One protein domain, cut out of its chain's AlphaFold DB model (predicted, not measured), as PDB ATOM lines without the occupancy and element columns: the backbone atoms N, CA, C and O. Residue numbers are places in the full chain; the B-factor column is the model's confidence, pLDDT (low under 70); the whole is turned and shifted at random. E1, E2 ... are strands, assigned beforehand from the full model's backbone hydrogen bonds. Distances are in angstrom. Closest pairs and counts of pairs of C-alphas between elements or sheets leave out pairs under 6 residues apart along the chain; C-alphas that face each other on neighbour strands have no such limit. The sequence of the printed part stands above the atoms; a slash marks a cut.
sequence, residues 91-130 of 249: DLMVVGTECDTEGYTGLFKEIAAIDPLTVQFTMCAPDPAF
ATOM      1  N   ASP A  91     170.222 142.376 167.154       54.25
ATOM      2  CA  ASP A  91     169.839 142.443 165.734       54.25
ATOM      3  C   ASP A  91     170.967 142.290 164.700       54.25
ATOM      4  O   ASP A  91     171.250 143.175 163.890       54.25
ATOM      5  N   LEU A  92     171.572 141.104 164.659       59.28
ATOM      6  CA  LEU A  92     172.304 140.668 163.476       59.28
ATOM      7  C   LEU A  92     171.308 140.428 162.328       59.28
ATOM      8  O   LEU A  92     170.494 139.504 162.358       59.28
ATOM      9  N   MET A  93     171.343 141.312 161.330       70.25
ATOM     10  CA  MET A  93     170.427 141.304 160.191       70.25
ATOM     11  C   MET A  93     170.796 140.201 159.189       70.25
ATOM     12  O   MET A  93     171.941 140.108 158.742       70.25
ATOM     13  N   VAL A  94     169.787 139.428 158.777       72.25
ATOM     14  CA  VAL A  94     169.847 138.522 157.626       72.25
ATOM     15  C   VAL A  94     168.794 138.959 156.612       72.25
ATOM     16  O   VAL A  94     167.600 138.974 156.915       72.25
ATOM     17  N   VAL A  95     169.227 139.323 155.407       78.69
ATOM     18  CA  VAL A  95     168.342 139.650 154.280       78.69
ATOM     19  C   VAL A  95     168.568 138.622 153.185       78.69
ATOM     20  O   VAL A  95     169.669 138.536 152.646       78.69
ATOM     21  N   GLY A  96     167.534 137.858 152.841       80.38
ATOM     22  CA  GLY A  96     167.628 136.806 151.832       80.38
ATOM     23  C   GLY A  96     166.438 136.757 150.883       80.38
ATOM     24  O   GLY A  96     165.352 137.251 151.185       80.38
ATOM     25  N   THR A  97     166.667 136.163 149.717       82.56
ATOM     26  CA  THR A  97     165.667 135.864 148.690       82.56
ATOM     27  C   THR A  97     166.048 134.576 147.970       82.56
ATOM     28  O   THR A  97     167.223 134.220 147.880       82.56
ATOM     29  N   GLU A  98     165.059 133.880 147.416       85.19
ATOM     30  CA  GLU A  98     165.328 132.706 146.592       85.19
ATOM     31  C   GLU A  98     165.833 133.125 145.205       85.19
ATOM     32  O   GLU A  98     165.408 134.135 144.634       85.19
ATOM     33  N   CYS A  99     166.754 132.341 144.648       82.75
ATOM     34  CA  CYS A  99     167.431 132.671 143.391       82.75
ATOM     35  C   CYS A  99     166.514 132.623 142.161       82.75
ATOM     36  O   CYS A  99     166.771 133.321 141.185       82.75
ATOM     37  N   ASP A 100     165.432 131.847 142.232       82.06
ATOM     38  CA  ASP A 100     164.508 131.608 141.118       82.06
ATOM     39  C   ASP A 100     163.149 132.305 141.320       82.06
ATOM     40  O   ASP A 100     162.133 131.906 140.750       82.06
ATOM     41  N   THR A 101     163.100 133.339 142.166       85.69
ATOM     42  CA  THR A 101     161.848 134.052 142.455       85.69
ATOM     43  C   THR A 101     161.410 134.888 141.246       85.69
ATOM     44  O   THR A 101     162.187 135.696 140.732       85.69
ATOM     45  N   GLU A 102     160.158 134.742 140.795       79.12
ATOM     46  CA  GLU A 102     159.634 135.510 139.657       79.12
ATOM     47  C   GLU A 102     159.749 137.026 139.909       79.12
ATOM     48  O   GLU A 102     159.175 137.566 140.853       79.12
ATOM     49  N   GLY A 103     160.507 137.719 139.053       80.44
ATOM     50  CA  GLY A 103     160.754 139.163 139.155       80.44
ATOM     51  C   GLY A 103     162.045 139.559 139.881       80.44
ATOM     52  O   GLY A 103     162.411 140.734 139.833       80.44
ATOM     53  N   TYR A 104     162.773 138.616 140.488       82.69
ATOM     54  CA  TYR A 104     164.105 138.868 141.037       82.69
ATOM     55  C   TYR A 104     165.176 138.692 139.952       82.69
ATOM     56  O   TYR A 104     165.366 137.607 139.413       82.69
ATOM     57  N   THR A 105     165.879 139.774 139.609       81.38
ATOM     58  CA  THR A 105     166.960 139.778 138.601       81.38
ATOM     59  C   THR A 105     168.346 139.989 139.214       81.38
ATOM     60  O   THR A 105     169.325 140.211 138.498       81.38
ATOM     61  N   GLY A 106     168.431 139.970 140.547       84.94
ATOM     62  CA  GLY A 106     169.677 140.152 141.281       84.94
ATOM     63  C   GLY A 106     170.505 138.871 141.377       84.94
ATOM     64  O   GLY A 106     170.099 137.799 140.944       84.94
ATOM     65  N   LEU A 107     171.697 138.999 141.964       89.00
ATOM     66  CA  LEU A 107     172.628 137.883 142.172       89.00
ATOM     67  C   LEU A 107     172.773 137.481 143.645       89.00
ATOM     68  O   LEU A 107     173.468 136.509 143.929       89.00
ATOM     69  N   PHE A 108     172.160 138.212 144.579       89.88
ATOM     70  CA  PHE A 108     172.277 137.936 146.009       89.88
ATOM     71  C   PHE A 108     171.209 136.949 146.452       89.88
ATOM     72  O   PHE A 108     170.018 137.214 146.337       89.88
ATOM     73  N   LYS A 109     171.652 135.833 147.015       90.81
ATOM     74  CA  LYS A 109     170.780 134.919 147.739       90.81
ATOM     75  C   LYS A 109     170.566 135.406 149.168       90.81
ATOM     76  O   LYS A 109     169.443 135.425 149.649       90.81
ATOM     77  N   GLU A 110     171.641 135.807 149.841       91.12
ATOM     78  CA  GLU A 110     171.599 136.176 151.254       91.12
ATOM     79  C   GLU A 110     172.724 137.148 151.611       91.12
ATOM     80  O   GLU A 110     173.834 137.056 151.081       91.12
ATOM     81  N   ILE A 111     172.438 138.072 152.523       92.62
ATOM     82  CA  ILE A 111     173.409 138.937 153.185       92.62
ATOM     83  C   ILE A 111     173.167 138.795 154.683       92.62
ATOM     84  O   ILE A 111     172.102 139.177 155.169       92.62
ATOM     85  N   ALA A 112     174.144 138.247 155.395       91.69
ATOM     86  CA  ALA A 112     174.057 137.976 156.823       91.69
ATOM     87  C   ALA A 112     175.209 138.657 157.562       91.69
ATOM     88  O   ALA A 112     176.376 138.478 157.210       91.69
ATOM     89  N   ALA A 113     174.902 139.421 158.606       92.94
ATOM     90  CA  ALA A 113     175.906 139.816 159.585       92.94
ATOM     91  C   ALA A 113     176.112 138.640 160.550       92.94
ATOM     92  O   ALA A 113     175.238 138.357 161.359       92.94
ATOM     93  N   ILE A 114     177.229 137.917 160.435       92.25
ATOM     94  CA  ILE A 114     177.504 136.768 161.320       92.25
ATOM     95  C   ILE A 114     178.141 137.212 162.638       92.25
ATOM     96  O   ILE A 114     177.880 136.606 163.669       92.25
ATOM     97  N   ASP A 115     178.900 138.313 162.603       88.62
ATOM     98  CA  ASP A 115     179.497 138.970 163.767       88.62
ATOM     99  C   ASP A 115     179.413 140.500 163.600       88.62
ATOM    100  O   ASP A 115     179.281 140.982 162.470       88.62
ATOM    101  N   PRO A 116     179.622 141.303 164.664       89.06
ATOM    102  CA  PRO A 116     179.612 142.769 164.569       89.06
ATOM    103  C   PRO A 116     180.604 143.373 163.562       89.06
ATOM    104  O   PRO A 116     180.442 144.519 163.147       89.06
ATOM    105  N   LEU A 117     181.649 142.631 163.182       90.94
ATOM    106  CA  LEU A 117     182.672 143.054 162.218       90.94
ATOM    107  C   LEU A 117     182.768 142.126 160.996       90.94
ATOM    108  O   LEU A 117     183.673 142.297 160.177       90.94
ATOM    109  N   THR A 118     181.844 141.171 160.855       91.19
ATOM    110  CA  THR A 118     181.892 140.151 159.802       91.19
ATOM    111  C   THR A 118     180.551 140.058 159.081       91.19
ATOM    112  O   THR A 118     179.526 139.733 159.679       91.19
ATOM    113  N   VAL A 119     180.567 140.289 157.766       93.19
ATOM    114  CA  VAL A 119     179.393 140.156 156.889       93.19
ATOM    115  C   VAL A 119     179.649 139.055 155.864       93.19
ATOM    116  O   VAL A 119     180.684 139.045 155.197       93.19
ATOM    117  N   GLN A 120     178.696 138.138 155.730       93.06
ATOM    118  CA  GLN A 120     178.688 137.061 154.753       93.06
ATOM    119  C   GLN A 120     177.720 137.392 153.612       93.06
ATOM    120  O   GLN A 120     176.556 137.718 153.842       93.06
ATOM    121  N   PHE A 121     178.206 137.277 152.376       92.88
ATOM    122  CA  PHE A 121     177.409 137.425 151.160       92.88
ATOM    123  C   PHE A 121     177.293 136.068 150.467       92.88
ATOM    124  O   PHE A 121     178.300 135.499 150.042       92.88
ATOM    125  N   THR A 122     176.071 135.574 150.307       92.94
ATOM    126  CA  THR A 122     175.763 134.362 149.547       92.94
ATOM    127  C   THR A 122     175.136 134.769 148.221       92.94
ATOM    128  O   THR A 122     174.162 135.520 148.186       92.94
ATOM    129  N   MET A 123     175.690 134.283 147.111       92.75
ATOM    130  CA  MET A 123     175.244 134.631 145.758       92.75
ATOM    131  C   MET A 123     174.674 133.412 145.031       92.75
ATOM    132  O   MET A 123     175.095 132.282 145.270       92.75
ATOM    133  N   CYS A 124     173.734 133.649 144.120       91.81
ATOM    134  CA  CYS A 124     173.106 132.613 143.293       91.81
ATOM    135  C   CYS A 124     174.048 132.064 142.211       91.81
ATOM    136  O   CYS A 124     173.945 130.907 141.814       91.81
ATOM    137  N   ALA A 125     174.980 132.899 141.744       90.25
ATOM    138  CA  ALA A 125     176.006 132.555 140.771       90.25
ATOM    139  C   ALA A 125     177.317 133.287 141.116       90.25
ATOM    140  O   ALA A 125     177.269 134.360 141.727       90.25
ATOM    141  N   PRO A 126     178.489 132.744 140.738       90.81
ATOM    142  CA  PRO A 126     179.769 133.394 141.003       90.81
ATOM    143  C   PRO A 126     179.906 134.703 140.209       90.81
ATOM    144  O   PRO A 126     179.775 134.709 138.986       90.81
ATOM    145  N   ASP A 127     180.226 135.805 140.896       92.38
ATOM    146  CA  ASP A 127     180.506 137.110 140.281       92.38
ATOM    147  C   ASP A 127     181.958 137.544 140.560       92.38
ATOM    148  O   ASP A 127     182.257 138.046 141.648       92.38
ATOM    149  N   PRO A 128     182.881 137.404 139.591       92.50
ATOM    150  CA  PRO A 128     184.284 137.767 139.792       92.50
ATOM    151  C   PRO A 128     184.496 139.279 139.966       92.50
ATOM    152  O   PRO A 128     185.538 139.700 140.465       92.50
ATOM    153  N   ALA A 129     183.528 140.110 139.568       92.56
ATOM    154  CA  ALA A 129     183.606 141.563 139.693       92.56
ATOM    155  C   ALA A 129     182.973 142.090 140.994       92.56
ATOM    156  O   ALA A 129     182.947 143.308 141.196       92.56
ATOM    157  N   PHE A 130     182.474 141.212 141.874       92.12
ATOM    158  CA  PHE A 130     181.791 141.604 143.108       92.12
ATOM    159  C   PHE A 130     182.601 142.578 143.985       92.12
ATOM    160  O   PHE A 130     182.035 143.608 144.348       92.12
TER     161      PHE A 130
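AT A GLANCE: This is residues 91 to 130 of the 249 residues of the protein "SBP_bac_5 domain-containing protein" of Candidatus Promineofilum breve (UniProt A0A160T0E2). This is a flat, three-stranded antiparallel sheet, with the long strand E2 in the middle, E3 folded back beside it as a tight hairpin, and the short strand E1 along its other side. A wide loop, residues 97 to 107, swings out beyond one end of the sheet and joins E1 to E2, and at that same end the last residues, 124 to 130, turn away from E3. The printed part has 40 residues, with no named helix and three named strands in the chain order E1, E2, E3, which is also their order across the sheet. The class is all strand, though under half of the residues, 17 of 40, are in named elements. The whole is loose, with a radius of gyration of the C-alphas of 11.2 A, and it spans 32 by 23 by 8 A.

HOW THE PARTS SIT: Begin with E2, residues 108 to 115, the inner strand of the sheet. E3, residues 118 to 123, is an edge strand and its antiparallel neighbour, with 164 degrees between their directions. Look at C-alphas 113 and 119, which face each other at 4.4 A, then at N 112 and O 120, within hydrogen-bond range at 2.9 A, and at N 122 and O 110 at 2.8 A. The other edge strand is E1, residues 94 to 96, antiparallel to E2 at 171 degrees. Here C-alphas 96 and 110 face each other at 4.1 A, and N 95 and O 111 are within hydrogen-bond range at 2.9 A, as are N 111 and O 95 at 2.8 A. E1 and E2 form one hairpin, E2 and E3 another. Together the three strands make a meander, each strand the antiparallel neighbour of the one before.

IN THESE COORDINATES: Find C-alpha 108 at (172.277, 137.936, 146.009); from there E2 runs 19.2 A to C-alpha 115 at (179.497, 138.970, 163.767). E3 runs back from Thr 118 to Met 123 over 16.5 A, ending with C-alpha 123 at (175.244, 134.631, 145.758). Go back to C-alpha 94 at (169.847, 138.522, 157.626) for E1, which reaches Gly 96 after 6.4 A.

THE WHOLE: The two C-alphas farthest apart are those of Glu 102 and Leu 117, at 33.1 A. The C-alphas of Asp 91 and Phe 130, the first and last printed, are 25.6 A apart. The printed part has no cut. The link from E1 to E2 is long, with 11 residues, and the link from E2 to E3 is tight, with 2. Look at the B-factor column for the model's confidence: the mean pLDDT of the printed part is 86.0, and residues 91 to 92 are under 70.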